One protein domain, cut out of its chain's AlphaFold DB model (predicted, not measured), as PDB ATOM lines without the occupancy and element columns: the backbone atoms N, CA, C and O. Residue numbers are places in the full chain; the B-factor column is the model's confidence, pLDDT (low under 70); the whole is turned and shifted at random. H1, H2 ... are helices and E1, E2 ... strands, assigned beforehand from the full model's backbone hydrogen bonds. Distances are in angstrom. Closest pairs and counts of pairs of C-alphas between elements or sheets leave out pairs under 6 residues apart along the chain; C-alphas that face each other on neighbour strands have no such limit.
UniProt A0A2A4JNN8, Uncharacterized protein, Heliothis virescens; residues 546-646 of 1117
ATOM      1  N   SER A 546    -292.902-356.073-137.652       88.12
ATOM      2  CA  SER A 546    -292.922-356.003-136.191       88.12
ATOM      3  C   SER A 546    -293.694-354.768-135.709       88.12
ATOM      4  O   SER A 546    -294.582-354.882-134.860       88.12
ATOM      5  N   SER A 547    -293.455-353.602-136.316       89.81
ATOM      6  CA  SER A 547    -294.225-352.372-136.083       89.81
ATOM      7  C   SER A 547    -295.697-352.512-136.479       89.81
ATOM      8  O   SER A 547    -296.570-352.094-135.714       89.81
ATOM      9  N   GLU A 548    -296.004-353.145-137.617       91.69
ATOM     10  CA  GLU A 548    -297.395-353.356-138.046       91.69
ATOM     11  C   GLU A 548    -298.154-354.291-137.089       91.69
ATOM     12  O   GLU A 548    -299.241-353.952-136.615       91.69
ATOM     13  N   LEU A 549    -297.563-355.433-136.723       92.19
ATOM     14  CA  LEU A 549    -298.156-356.349-135.744       92.19
ATOM     15  C   LEU A 549    -298.269-355.706-134.354       92.19
ATOM     16  O   LEU A 549    -299.250-355.934-133.648       92.19
ATOM     17  N   THR A 550    -297.333-354.830-133.982       91.69
ATOM     18  CA  THR A 550    -297.430-354.019-132.759       91.69
ATOM     19  C   THR A 550    -298.619-353.056-132.799       91.69
ATOM     20  O   THR A 550    -299.280-352.862-131.776       91.69
ATOM     21  N   GLN A 551    -298.933-352.465-133.956       93.25
ATOM     22  CA  GLN A 551    -300.111-351.612-134.125       93.25
ATOM     23  C   GLN A 551    -301.414-352.422-134.053       93.25
ATOM     24  O   GLN A 551    -302.321-352.034-133.316       93.25
ATOM     25  N   LEU A 552    -301.486-353.572-134.729       92.25
ATOM     26  CA  LEU A 552    -302.648-354.472-134.698       92.25
ATOM     27  C   LEU A 552    -302.910-355.057-133.299       92.25
ATOM     28  O   LEU A 552    -304.062-355.191-132.890       92.25
ATOM     29  N   TYR A 553    -301.856-355.350-132.531       92.94
ATOM     30  CA  TYR A 553    -301.978-355.756-131.129       92.94
ATOM     31  C   TYR A 553    -302.545-354.624-130.257       92.94
ATOM     32  O   TYR A 553    -303.490-354.839-129.499       92.94
ATOM     33  N   LYS A 554    -302.030-353.392-130.413       92.44
ATOM     34  CA  LYS A 554    -302.539-352.190-129.718       92.44
ATOM     35  C   LYS A 554    -303.991-351.845-130.076       92.44
ATOM     36  O   LYS A 554    -304.655-351.191-129.281       92.44
ATOM     37  N   GLN A 555    -304.481-352.285-131.234       92.75
ATOM     38  CA  GLN A 555    -305.878-352.139-131.660       92.75
ATOM     39  C   GLN A 555    -306.829-353.188-131.048       92.75
ATOM     40  O   GLN A 555    -308.030-353.117-131.293       92.75
ATOM     41  N   GLY A 556    -306.326-354.116-130.223       85.56
ATOM     42  CA  GLY A 556    -307.142-355.069-129.464       85.56
ATOM     43  C   GLY A 556    -307.360-356.396-130.189       85.56
ATOM     44  O   GLY A 556    -308.481-356.712-130.574       85.56
ATOM     45  N   ASN A 557    -306.288-357.183-130.344       72.31
ATOM     46  CA  ASN A 557    -306.310-358.551-130.888       72.31
ATOM     47  C   ASN A 557    -307.085-358.679-132.216       72.31
ATOM     48  O   ASN A 557    -307.937-359.557-132.363       72.31
ATOM     49  N   ALA A 558    -306.802-357.796-133.179       78.25
ATOM     50  CA  ALA A 558    -307.505-357.760-134.459       78.25
ATOM     51  C   ALA A 558    -307.567-359.147-135.135       78.25
ATOM     52  O   ALA A 558    -306.539-359.807-135.312       78.25
ATOM     53  N   ASN A 559    -308.775-359.558-135.539       85.25
ATOM     54  CA  ASN A 559    -308.993-360.758-136.348       85.25
ATOM     55  C   ASN A 559    -308.350-360.554-137.724       85.25
ATOM     56  O   ASN A 559    -308.845-359.781-138.546       85.25
ATOM     57  N   ILE A 560    -307.254-361.260-137.972       92.50
ATOM     58  CA  ILE A 560    -306.503-361.219-139.224       92.50
ATOM     59  C   ILE A 560    -306.522-362.595-139.882       92.50
ATOM     60  O   ILE A 560    -306.522-363.638-139.229       92.50
ATOM     61  N   TYR A 561    -306.545-362.608-141.209       93.81
ATOM     62  CA  TYR A 561    -306.545-363.844-141.981       93.81
ATOM     63  C   TYR A 561    -305.133-364.148-142.483       93.81
ATOM     64  O   TYR A 561    -304.451-363.269-143.020       93.81
ATOM     65  N   VAL A 562    -304.722-365.409-142.347       94.94
ATOM     66  CA  VAL A 562    -303.468-365.931-142.902       94.94
ATOM     67  C   VAL A 562    -303.806-366.959-143.977       94.94
ATOM     68  O   VAL A 562    -304.502-367.940-143.724       94.94
ATOM     69  N   LYS A 563    -303.317-366.731-145.196       94.62
ATOM     70  CA  LYS A 563    -303.347-367.696-146.298       94.62
ATOM     71  C   LYS A 563    -302.096-368.568-146.209       94.62
ATOM     72  O   LYS A 563    -300.994-368.050-146.351       94.62
ATOM     73  N   VAL A 564    -302.257-369.869-145.990       93.31
ATOM     74  CA  VAL A 564    -301.155-370.843-145.968       93.31
ATOM     75  C   VAL A 564    -301.248-371.710-147.215       93.31
ATOM     76  O   VAL A 564    -302.260-372.379-147.419       93.31
ATOM     77  N   GLN A 565    -300.205-371.703-148.042       92.44
ATOM     78  CA  GLN A 565    -300.028-372.654-149.135       92.44
ATOM     79  C   GLN A 565    -299.116-373.798-148.678       92.44
ATOM     80  O   GLN A 565    -297.950-373.569-148.358       92.44
ATOM     81  N   GLY A 566    -299.658-375.017-148.627       88.94
ATOM     82  CA  GLY A 566    -298.917-376.223-148.246       88.94
ATOM     83  C   GLY A 566    -297.919-376.693-149.306       88.94
ATOM     84  O   GLY A 566    -297.967-376.238-150.448       88.94
ATOM     85  N   LYS A 567    -297.057-377.666-148.954       84.81
ATOM     86  CA  LYS A 567    -296.121-378.326-149.896       84.81
ATOM     87  C   LYS A 567    -296.828-378.852-151.160       84.81
ATOM     88  O   LYS A 567    -296.283-378.786-152.255       84.81
ATOM     89  N   ASN A 568    -298.064-379.327-151.005       85.25
ATOM     90  CA  ASN A 568    -298.952-379.819-152.067       85.25
ATOM     91  C   ASN A 568    -299.604-378.712-152.929       85.25
ATOM     92  O   ASN A 568    -300.477-379.000-153.744       85.25
ATOM     93  N   GLY A 569    -299.248-377.439-152.726       87.69
ATOM     94  CA  GLY A 569    -299.813-376.291-153.437       87.69
ATOM     95  C   GLY A 569    -301.208-375.857-152.973       87.69
ATOM     96  O   GLY A 569    -301.667-374.795-153.399       87.69
ATOM     97  N   VAL A 570    -301.870-376.611-152.085       87.94
ATOM     98  CA  VAL A 570    -303.218-376.299-151.583       87.94
ATOM     99  C   VAL A 570    -303.169-375.068-150.683       87.94
ATOM    100  O   VAL A 570    -302.420-375.024-149.708       87.94
ATOM    101  N   LEU A 571    -303.997-374.073-151.003       91.06
ATOM    102  CA  LEU A 571    -304.105-372.821-150.258       91.06
ATOM    103  C   LEU A 571    -305.302-372.872-149.298       91.06
ATOM    104  O   LEU A 571    -306.453-372.961-149.721       91.06
ATOM    105  N   ARG A 572    -305.030-372.785-147.992       90.94
ATOM    106  CA  ARG A 572    -306.027-372.674-146.915       90.94
ATOM    107  C   ARG A 572    -306.048-371.239-146.376       90.94
ATOM    108  O   ARG A 572    -305.004-370.598-146.292       90.94
ATOM    109  N   ILE A 573    -307.221-370.739-145.984       92.31
ATOM    110  CA  ILE A 573    -307.361-369.490-145.212       92.31
ATOM    111  C   ILE A 573    -307.618-369.874-143.758       92.31
ATOM    112  O   ILE A 573    -308.513-370.671-143.488       92.31
ATOM    113  N   ILE A 574    -306.853-369.294-142.836       92.38
ATOM    114  CA  ILE A 574    -306.949-369.549-141.399       92.38
ATOM    115  C   ILE A 574    -307.364-368.242-140.703       92.38
ATOM    116  O   ILE A 574    -306.734-367.207-140.954       92.38
ATOM    117  N   PRO A 575    -308.409-368.250-139.852       92.00
ATOM    118  CA  PRO A 575    -308.701-367.139-138.958       92.00
ATOM    119  C   PRO A 575    -307.670-367.121-137.825       92.00
ATOM    120  O   PRO A 575    -307.421-368.139-137.175       92.00
ATOM    121  N   THR A 576    -307.049-365.969-137.597       94.50
ATOM    122  CA  THR A 576    -305.967-365.815-136.620       94.50
ATOM    123  C   THR A 576    -306.104-364.506-135.844       94.50
ATOM    124  O   THR A 576    -306.730-363.555-136.310       94.50
ATOM    125  N   VAL A 577    -305.509-364.452-134.656       94.81
ATOM    126  CA  VAL A 577    -305.488-363.269-133.788       94.81
ATOM    127  C   VAL A 577    -304.051-362.847-133.516       94.81
ATOM    128  O   VAL A 577    -303.176-363.687-133.291       94.81
ATOM    129  N   VAL A 578    -303.793-361.539-133.505       95.62
ATOM    130  CA  VAL A 578    -302.517-361.023-132.992       95.62
ATOM    131  C   VAL A 578    -302.510-361.173-131.472       95.62
ATOM    132  O   VAL A 578    -303.434-360.730-130.798       95.62
ATOM    133  N   THR A 579    -301.469-361.802-130.933       94.56
ATOM    134  CA  THR A 579    -301.311-362.098-129.506       94.56
ATOM    135  C   THR A 579    -299.886-361.800-129.036       94.56
ATOM    136  O   THR A 579    -298.973-361.615-129.842       94.56
ATOM    137  N   LYS A 580    -299.681-361.769-127.718       93.12
ATOM    138  CA  LYS A 580    -298.371-361.590-127.085       93.12
ATOM    139  C   LYS A 580    -297.984-362.877-126.361       93.12
ATOM    140  O   LYS A 580    -298.710-363.352-125.493       93.12
ATOM    141  N   THR A 581    -296.847-363.457-126.733       88.12
ATOM    142  CA  THR A 581    -296.325-364.691-126.131       88.12
ATOM    143  C   THR A 581    -295.897-364.469-124.677       88.12
ATOM    144  O   THR A 581    -295.691-363.342-124.224       88.12
ATOM    145  N   THR A 582    -295.655-365.560-123.947       82.12
ATOM    146  CA  THR A 582    -295.066-365.522-122.596       82.12
ATOM    147  C   THR A 582    -293.651-364.928-122.554       82.12
ATOM    148  O   THR A 582    -293.233-364.447-121.506       82.12
ATOM    149  N   SER A 583    -292.929-364.895-123.684       82.62
ATOM    150  CA  SER A 583    -291.658-364.163-123.841       82.62
ATOM    151  C   SER A 583    -291.837-362.662-124.111       82.62
ATOM    152  O   SER A 583    -290.853-361.950-124.273       82.62
ATOM    153  N   GLY A 584    -293.076-362.172-124.192       88.56
ATOM    154  CA  GLY A 584    -293.404-360.785-124.517       88.56
ATOM    155  C   GLY A 584    -293.358-360.443-126.010       88.56
ATOM    156  O   GLY A 584    -293.605-359.293-126.366       88.56
ATOM    157  N   THR A 585    -293.077-361.415-126.877       90.44
ATOM    158  CA  THR A 585    -293.005-361.252-128.336       90.44
ATOM    159  C   THR A 585    -294.411-361.173-128.927       90.44
ATOM    160  O   THR A 585    -295.284-361.944-128.535       90.44
ATOM    161  N   ILE A 586    -294.654-360.266-129.874       92.62
ATOM    162  CA  ILE A 586    -295.943-360.199-130.580       92.62
ATOM    163  C   ILE A 586    -295.918-361.197-131.744       92.62
ATOM    164  O   ILE A 586    -294.932-361.278-132.470       92.62
ATOM    165  N   ALA A 587    -296.978-361.988-131.882       94.62
ATOM    166  CA  ALA A 587    -297.083-363.107-132.814       94.62
ATOM    167  C   ALA A 587    -298.528-363.266-133.317       94.62
ATOM    168  O   ALA A 587    -299.470-362.782-132.691       94.62
ATOM    169  N   ILE A 588    -298.717-363.972-134.431       95.62
ATOM    170  CA  ILE A 588    -300.040-364.295-134.978       95.62
ATOM    171  C   ILE A 588    -300.399-365.727-134.562       95.62
ATOM    172  O   ILE A 588    -299.694-366.665-134.929       95.62
ATOM    173  N   TYR A 589    -301.478-365.921-133.805       94.94
ATOM    174  CA  TYR A 589    -301.953-367.245-133.387       94.94
ATOM    175  C   TYR A 589    -303.191-367.664-134.182       94.94
ATOM    176  O   TYR A 589    -304.187-366.942-134.218       94.94
ATOM    177  N   GLY A 590    -303.134-368.841-134.801       92.69
ATOM    178  CA  GLY A 590    -304.281-369.519-135.398       92.69
ATOM    179  C   GLY A 590    -304.738-370.689-134.537       92.69
ATOM    180  O   GLY A 590    -303.913-371.369-133.926       92.69
ATOM    181  N   GLY A 591    -306.052-370.917-134.515       85.62
ATOM    182  CA  GLY A 591    -306.668-372.046-133.813       85.62
ATOM    183  C   GLY A 591    -306.310-373.413-134.410       85.62
ATOM    184  O   GLY A 591    -305.385-373.530-135.214       85.62
ATOM    185  N   ASP A 592    -307.053-374.443-133.994       78.81
ATOM    186  CA  ASP A 592    -306.817-375.852-134.343       78.81
ATOM    187  C   ASP A 592    -306.453-376.071-135.826       78.81
ATOM    188  O   ASP A 592    -307.195-375.722-136.745       78.81
ATOM    189  N   THR A 593    -305.298-376.701-136.048       73.75
ATOM    190  CA  THR A 593    -304.744-376.984-137.373       73.75
ATOM    191  C   THR A 593    -305.292-378.261-138.000       73.75
ATOM    192  O   THR A 593    -304.693-378.791-138.933       73.75
ATOM    193  N   SER A 594    -306.421-378.792-137.531       76.81
ATOM    194  CA  SER A 594    -307.090-379.934-138.162       76.81
ATOM    195  C   SER A 594    -307.433-379.704-139.645       76.81
ATOM    196  O   SER A 594    -307.480-380.672-140.403       76.81
ATOM    197  N   SER A 595    -307.557-378.447-140.096       68.50
ATOM    198  CA  SER A 595    -307.689-378.059-141.514       68.50
ATOM    199  C   SER A 595    -306.369-378.001-142.309       68.50
ATOM    200  O   SER A 595    -306.392-377.740-143.512       68.50
ATOM    201  N   LEU A 596    -305.223-378.199-141.648       74.12
ATOM    202  CA  LEU A 596    -303.870-378.267-142.222       74.12
ATOM    203  C   LEU A 596    -303.292-379.697-142.205       74.12
ATOM    204  O   LEU A 596    -302.105-379.876-142.453       74.12
ATOM    205  N   LYS A 597    -304.102-380.734-141.941       70.88
ATOM    206  CA  LYS A 597    -303.639-382.139-141.949       70.88
ATOM    207  C   LYS A 597    -302.944-382.542-143.258       70.88
ATOM    208  O   LYS A 597    -302.004-383.325-143.217       70.88
ATOM    209  N   ASP A 598    -303.362-381.962-144.383       67.44
ATOM    210  CA  ASP A 598    -302.791-382.222-145.715       67.44
ATOM    211  C   ASP A 598    -301.506-381.418-145.998       67.44
ATOM    212  O   ASP A 598    -300.882-381.595-147.044       67.44
ATOM    213  N   THR A 599    -301.123-380.483-145.122       66.81
ATOM    214  CA  THR A 599    -299.873-379.731-145.252       66.81
ATOM    215  C   THR A 599    -298.827-380.377-144.356       66.81
ATOM    216  O   THR A 599    -298.690-380.009-143.191       66.81
ATOM    217  N   GLU A 600    -298.105-381.353-144.908       64.31
ATOM    218  CA  GLU A 600    -296.961-381.991-144.253       64.31
ATOM    219  C   GLU A 600    -295.983-380.929-143.737       64.31
ATOM    220  O   GLU A 600    -295.226-380.334-144.511       64.31
ATOM    221  N   TYR A 601    -295.990-380.691-142.430       72.00
ATOM    222  CA  TYR A 601    -294.927-379.971-141.758       72.00
ATOM    223  C   TYR A 601    -294.464-380.771-140.541       72.00
ATOM    224  O   TYR A 601    -295.211-380.999-139.588       72.00
ATOM    225  N   ASP A 602    -293.216-381.219-140.629       62.16
ATOM    226  CA  ASP A 602    -292.703-382.400-139.932       62.16
ATOM    227  C   ASP A 602    -291.990-382.065-138.610       62.16
ATOM    228  O   ASP A 602    -291.430-382.942-137.955       62.16
ATOM    229  N   GLY A 603    -291.983-380.788-138.215       72.25
ATOM    230  CA  GLY A 603    -291.289-380.300-137.024       72.25
ATOM    231  C   GLY A 603    -292.151-379.423-136.117       72.25
ATOM    232  O   GLY A 603    -293.365-379.294-136.280       72.25
ATOM    233  N   THR A 604    -291.506-378.808-135.126       78.75
ATOM    234  CA  THR A 604    -292.158-377.854-134.217       78.75
ATOM    235  C   THR A 604    -292.086-376.414-134.707       78.75
ATOM    236  O   THR A 604    -293.020-375.672-134.434       78.75
ATOM    237  N   ASP A 605    -291.022-376.034-135.424       89.19
ATOM    238  CA  ASP A 605    -290.642-374.662-135.794       89.19
ATOM    239  C   ASP A 605    -290.179-374.604-137.269       89.19
ATOM    240  O   ASP A 605    -289.076-375.057-137.588       89.19
ATOM    241  N   GLN A 606    -290.999-374.069-138.186       90.81
ATOM    242  CA  GLN A 606    -290.634-373.918-139.601       90.81
ATOM    243  C   GLN A 606    -290.173-372.488-139.922       90.81
ATOM    244  O   GLN A 606    -290.943-371.546-139.713       90.81
ATOM    245  N   PRO A 607    -288.981-372.289-140.509       91.44
ATOM    246  CA  PRO A 607    -288.634-371.014-141.124       91.44
ATOM    247  C   PRO A 607    -289.549-370.761-142.335       91.44
ATOM    248  O   PRO A 607    -289.615-371.589-143.242       91.44
ATOM    249  N   VAL A 608    -290.263-369.631-142.359       93.25
ATOM    250  CA  VAL A 608    -291.209-369.279-143.432       93.25
ATOM    251  C   VAL A 608    -291.065-367.827-143.890       93.25
ATOM    252  O   VAL A 608    -290.566-366.962-143.167       93.25
ATOM    253  N   VAL A 609    -291.548-367.553-145.104       93.44
ATOM    254  CA  VAL A 609    -291.722-366.193-145.626       93.44
ATOM    255  C   VAL A 609    -293.169-365.761-145.386       93.44
ATOM    256  O   VAL A 609    -294.086-366.275-146.029       93.44
ATOM    257  N   LEU A 610    -293.379-364.830-144.455       93.88
ATOM    258  CA  LEU A 610    -294.647-364.139-144.246       93.88
ATOM    259  C   LEU A 610    -294.660-362.863-145.093       93.88
ATOM    260  O   LEU A 610    -293.915-361.916-144.849       93.88
ATOM    261  N   SER A 611    -295.529-362.839-146.096       93.88
ATOM    262  CA  SER A 611    -295.734-361.699-146.993       93.88
ATOM    263  C   SER A 611    -297.123-361.097-146.783       93.88
ATOM    264  O   SER A 611    -298.037-361.779-146.319       93.88
ATOM    265  N   LYS A 612    -297.318-359.821-147.124       93.44
ATOM    266  CA  LYS A 612    -298.634-359.171-147.070       93.44
ATOM    267  C   LYS A 612    -299.190-359.011-148.481       93.44
ATOM    268  O   LYS A 612    -298.570-358.388-149.336       93.44
ATOM    269  N   THR A 613    -300.356-359.597-148.736       92.56
ATOM    270  CA  THR A 613    -301.025-359.484-150.042       92.56
ATOM    271  C   THR A 613    -301.667-358.107-150.217       92.56
ATOM    272  O   THR A 613    -301.993-357.438-149.236       92.56
ATOM    273  N   ALA A 614    -301.966-357.718-151.460       89.94
ATOM    274  CA  ALA A 614    -302.709-356.487-151.759       89.94
ATOM    275  C   ALA A 614    -304.093-356.406-151.070       89.94
ATOM    276  O   ALA A 614    -304.615-355.316-150.873       89.94
ATOM    277  N   SER A 615    -304.666-357.545-150.655       89.56
ATOM    278  CA  SER A 615    -305.907-357.613-149.863       89.56
ATOM    279  C   SER A 615    -305.725-357.376-148.354       89.56
ATOM    280  O   SER A 615    -306.648-357.611-147.582       89.56
ATOM    281  N   GLY A 616    -304.524-357.013-147.893       87.88
ATOM    282  CA  GLY A 616    -304.180-356.899-146.471       87.88
ATOM    283  C   GLY A 616    -303.990-358.243-145.752       87.88
ATOM    284  O   GLY A 616    -303.267-358.295-144.765       87.88
ATOM    285  N   THR A 617    -304.568-359.335-146.271       92.12
ATOM    286  CA  THR A 617    -304.346-360.717-145.809       92.12
ATOM    287  C   THR A 617    -302.858-361.079-145.846       92.12
ATOM    288  O   THR A 617    -302.206-360.854-146.873       92.12
ATOM    289  N   TYR A 618    -302.335-361.702-144.789       94.81
ATOM    290  CA  TYR A 618    -300.981-362.261-144.810       94.81
ATOM    291  C   TYR A 618    -300.943-363.580-145.592       94.81
ATOM    292  O   TYR A 618    -301.933-364.311-145.646       94.81
ATOM    293  N   PHE A 619    -299.805-363.897-146.200       95.25
ATOM    294  CA  PHE A 619    -299.594-365.089-147.014       95.25
ATOM    295  C   PHE A 619    -298.268-365.772-146.681       95.25
ATOM    296  O   PHE A 619    -297.232-365.116-146.553       95.25
ATOM    297  N   ILE A 620    -298.330-367.098-146.577       94.00
ATOM    298  CA  ILE A 620    -297.223-368.013-146.314       94.00
ATOM    299  C   ILE A 620    -297.186-369.047-147.429       94.00
ATOM    300  O   ILE A 620    -298.200-369.689-147.711       94.00
ATOM    301  N   ASN A 621    -296.003-369.266-147.994       90.56
ATOM    302  CA  ASN A 621    -295.746-370.363-148.917       90.56
ATOM    303  C   ASN A 621    -294.757-371.357-148.292       90.56
ATOM    304  O   ASN A 621    -293.601-371.007-148.062       90.56
ATOM    305  N   LEU A 622    -295.201-372.594-148.042       89.88
ATOM    306  CA  LEU A 622    -294.369-373.666-147.478       89.88
ATOM    307  C   LEU A 622    -293.505-374.394-148.531       89.88
ATOM    308  O   LEU A 622    -292.771-375.311-148.177       89.88
ATOM    309  N   ILE A 623    -293.585-373.987-149.805       86.38
ATOM    310  CA  ILE A 623    -292.769-374.489-150.930       86.38
ATOM    311  C   ILE A 623    -291.508-373.617-151.148       86.38
ATOM    312  O   ILE A 623    -290.600-374.004-151.879       86.38
ATOM    313  N   GLY A 624    -291.437-372.422-150.547       76.50
ATOM    314  CA  GLY A 624    -290.357-371.456-150.791       76.50
ATOM    315  C   GLY A 624    -288.976-371.899-150.282       76.50
ATOM    316  O   GLY A 624    -288.865-372.525-149.229       76.50
ATOM    317  N   SER A 625    -287.913-371.520-151.003       70.62
ATOM    318  CA  SER A 625    -286.528-371.680-150.539       70.62
ATOM    319  C   SER A 625    -286.244-370.812-149.304       70.62
ATOM    320  O   SER A 625    -286.835-369.748-149.107       70.62
ATOM    321  N   ALA A 626    -285.309-371.254-148.460       71.19
ATOM    322  CA  ALA A 626    -285.046-370.664-147.141       71.19
ATOM    323  C   ALA A 626    -284.353-369.279-147.156       71.19
ATOM    324  O   ALA A 626    -284.012-368.748-146.100       71.19
ATOM    325  N   GLU A 627    -284.134-368.682-148.327       81.38
ATOM    326  CA  GLU A 627    -283.266-367.510-148.513       81.38
ATOM    327  C   GLU A 627    -283.872-366.200-147.973       81.38
ATOM    328  O   GLU A 627    -283.133-365.312-147.561       81.38
ATOM    329  N   ASN A 628    -285.206-366.087-147.919       85.62
ATOM    330  CA  ASN A 628    -285.919-364.849-147.553       85.62
ATOM    331  C   ASN A 628    -286.795-364.991-146.286       85.62
ATOM    332  O   ASN A 628    -287.849-364.370-146.156       85.62
ATOM    333  N   VAL A 629    -286.382-365.846-145.346       90.75
ATOM    334  CA  VAL A 629    -287.145-366.179-144.127       90.75
ATOM    335  C   VAL A 629    -287.228-364.992-143.160       90.75
ATOM    336  O   VAL A 629    -286.244-364.641-142.501       90.75
ATOM    337  N   ASN A 630    -288.435-364.437-143.016       92.56
ATOM    338  CA  ASN A 630    -288.773-363.320-142.123       92.56
ATOM    339  C   ASN A 630    -289.774-363.699-141.004       92.56
ATOM    340  O   ASN A 630    -290.161-362.842-140.209       92.56
ATOM    341  N   ALA A 631    -290.178-364.968-140.889       94.06
ATOM    342  CA  ALA A 631    -291.008-365.467-139.793       94.06
ATOM    343  C   ALA A 631    -290.698-366.933-139.434       94.06
ATOM    344  O   ALA A 631    -290.073-367.670-140.197       94.06
ATOM    345  N   MET A 632    -291.146-367.350-138.251       93.25
ATOM    346  CA  MET A 632    -291.076-368.721-137.748       93.25
ATOM    347  C   MET A 632    -292.494-369.228-137.464       93.25
ATOM    348  O   MET A 632    -293.202-368.676-136.621       93.25
ATOM    349  N   LEU A 633    -292.910-370.277-138.168       93.00
ATOM    350  CA  LEU A 633    -294.187-370.963-138.003       93.00
ATOM    351  C   LEU A 633    -294.029-372.085-136.971       93.00
ATOM    352  O   LEU A 633    -293.490-373.143-137.279       93.00
ATOM    353  N   ARG A 634    -294.501-371.861-135.746       92.25
ATOM    354  CA  ARG A 634    -294.456-372.843-134.657       92.25
ATOM    355  C   ARG A 634    -295.779-373.594-134.513       92.25
ATOM    356  O   ARG A 634    -296.839-372.973-134.466       92.25
ATOM    357  N   LYS A 635    -295.734-374.916-134.344       90.50
ATOM    358  CA  LYS A 635    -296.882-375.723-133.903       90.50
ATOM    359  C   LYS A 635    -296.986-375.675-132.377       90.50
ATOM    360  O   LYS A 635    -296.016-375.937-131.669       90.50
ATOM    361  N   THR A 636    -298.151-375.307-131.856       89.50
ATOM    362  CA  THR A 636    -298.387-375.203-130.405       89.50
ATOM    363  C   THR A 636    -298.848-376.538-129.804       89.50
ATOM    364  O   THR A 636    -299.440-377.346-130.522       89.50
ATOM    365  N   PRO A 637    -298.676-376.769-128.484       84.62
ATOM    366  CA  PRO A 637    -299.180-377.979-127.820       84.62
ATOM    367  C   PRO A 637    -300.700-378.164-127.938       84.62
ATOM    368  O   PRO A 637    -301.180-379.288-127.968       84.62
ATOM    369  N   SER A 638    -301.452-377.063-128.072       86.62
ATOM    370  CA  SER A 638    -302.902-377.065-128.326       86.62
ATOM    371  C   SER A 638    -303.307-377.479-129.749       86.62
ATOM    372  O   SER A 638    -304.486-377.433-130.082       86.62
ATOM    373  N   GLY A 639    -302.348-377.799-130.621       86.44
ATOM    374  CA  GLY A 639    -302.611-378.083-132.031       86.44
ATOM    375  C   GLY A 639    -302.886-376.848-132.894       86.44
ATOM    376  O   GLY A 639    -303.171-377.021-134.066       86.44
ATOM    377  N   GLY A 640    -302.791-375.620-132.368       90.38
ATOM    378  CA  GLY A 640    -302.846-374.374-133.153       90.38
ATOM    379  C   GLY A 640    -301.495-373.967-133.764       90.38
ATOM    380  O   GLY A 640    -300.447-374.436-133.303       90.38
ATOM    381  N   ILE A 641    -301.490-373.054-134.744       92.12
ATOM    382  CA  ILE A 641    -300.261-372.408-135.264       92.12
ATOM    383  C   ILE A 641    -299.919-371.127-134.497       92.12
ATOM    384  O   ILE A 641    -300.797-370.358-134.117       92.12
ATOM    385  N   LEU A 642    -298.627-370.847-134.344       94.31
ATOM    386  CA  LEU A 642    -298.093-369.598-133.813       94.31
ATOM    387  C   LEU A 642    -296.995-369.068-134.741       94.31
ATOM    388  O   LEU A 642    -295.905-369.625-134.819       94.31
ATOM    389  N   LEU A 643    -297.279-367.972-135.428       94.88
ATOM    390  CA  LEU A 643    -296.370-367.296-136.344       94.88
ATOM    391  C   LEU A 643    -295.654-366.161-135.626       94.88
ATOM    392  O   LEU A 643    -296.242-365.121-135.327       94.88
ATOM    393  N   ILE A 644    -294.376-366.380-135.349       94.38
ATOM    394  CA  ILE A 644    -293.506-365.410-134.698       94.38
ATOM    395  C   ILE A 644    -292.774-364.645-135.812       94.38
ATOM    396  O   ILE A 644    -292.013-365.274-136.551       94.38
ATOM    397  N   PRO A 645    -292.978-363.324-135.979       92.25
ATOM    398  CA  PRO A 645    -292.164-362.540-136.898       92.25
ATOM    399  C   PRO A 645    -290.702-362.630-136.451       92.25
ATOM    400  O   PRO A 645    -290.372-362.404-135.285       92.25
ATOM    401  N   LYS A 646    -289.809-362.980-137.376       88.88
ATOM    402  CA  LYS A 646    -288.374-362.888-137.139       88.88
ATOM    403  C   LYS A 646    -288.050-361.407-137.257       88.88
ATOM    404  O   LYS A 646    -288.117-360.865-138.358       88.88
TER     405      LYS A 646
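What this domain is: This is residues 546 to 646 of the 1117 residues of an uncharacterized protein of Heliothis virescens (UniProt A0A2A4JNN8). A single sheet of eight strands is folded back on itself into two leaves, E4 E7 E8 E3 facing E1 E6 E5 with E2 as the hinge, and is curled like part of a barrel. The helix H1 crosses over E3 and E2 on one face, and the short helix H2 sits on the opposite face. The printed part has 101 residues, in the order H1 E1 E2 E3 H2 E4 E5 E6 E7 E8; the sheet's order is E4 E7 E8 E3 E2 E1 E6 E5, mixed, and the class is mixed, helices and strands. It is compact, with a radius of gyration of the C-alphas of 12.7 A, and rounded, spanning 36 by 31 by 23 A.

Where its parts are: H1 is residues 546 to 554, 12.2 A long, with C-alpha 546 at (-292.922, -356.003, -136.191). E1, residues 559 to 565, is 19.6 A long. E2, residues 571 to 580, is 26.4 A long and bends by 55 degrees at residue 575. E3, residues 586 to 592, is 19.4 A long, and a tight link with 0 residues between them joins it to H2, residues 593 to 596. E4 is residues 605 to 608, E5 residues 610 to 612 and E6 residues 618 to 621. E7 is residues 631 to 635, 13.2 A long. E8, residues 640 to 645, is 16.4 A long and ends at C-alpha 645, (-292.164, -362.540, -136.898).

How they stand to each other: E1, E2 and E3 form a meander, each strand the antiparallel neighbour of the one before; N 562 and O 574 are 3.0 A apart, and N 579 and O 587 2.8 A. E3 is antiparallel to E8, with N 643 and O 588 at 2.8 A. E7 and E8 are a hairpin, with N 632 and O 644 at 2.8 A. E4, an edge strand, is antiparallel to E7, with N 606 and O 633 at 2.8 A. In the other leaf E1 and E6 are parallel, with N 563 and O 618 at 2.8 A. E6 and E5, the other edge strand, are a hairpin, with N 619 and O 611 at 2.8 A. E4 runs on into E5 at 42 degrees across residue 609. H1 is on the sheet at a height of 8.5 A, across the strands, at 68 degrees to E2 on the local plane; the closest C-alphas of H1 and E2 are those of Tyr 553 and Val 578, 5.6 A apart. H2, at a height of 6.6 A, is over none of the strands. In H1 every O i to N i+4 pair is within hydrogen-bond range; H2 is too short for such a pair.

The domain as a whole: The C-alphas of Lys 554 and Asn 568, the two farthest apart, are 35.7 A apart. The printed part has no cut and no long link. Residues 595, 598 to 600 and 602 have pLDDT under 70; the mean of the printed part is 87.6.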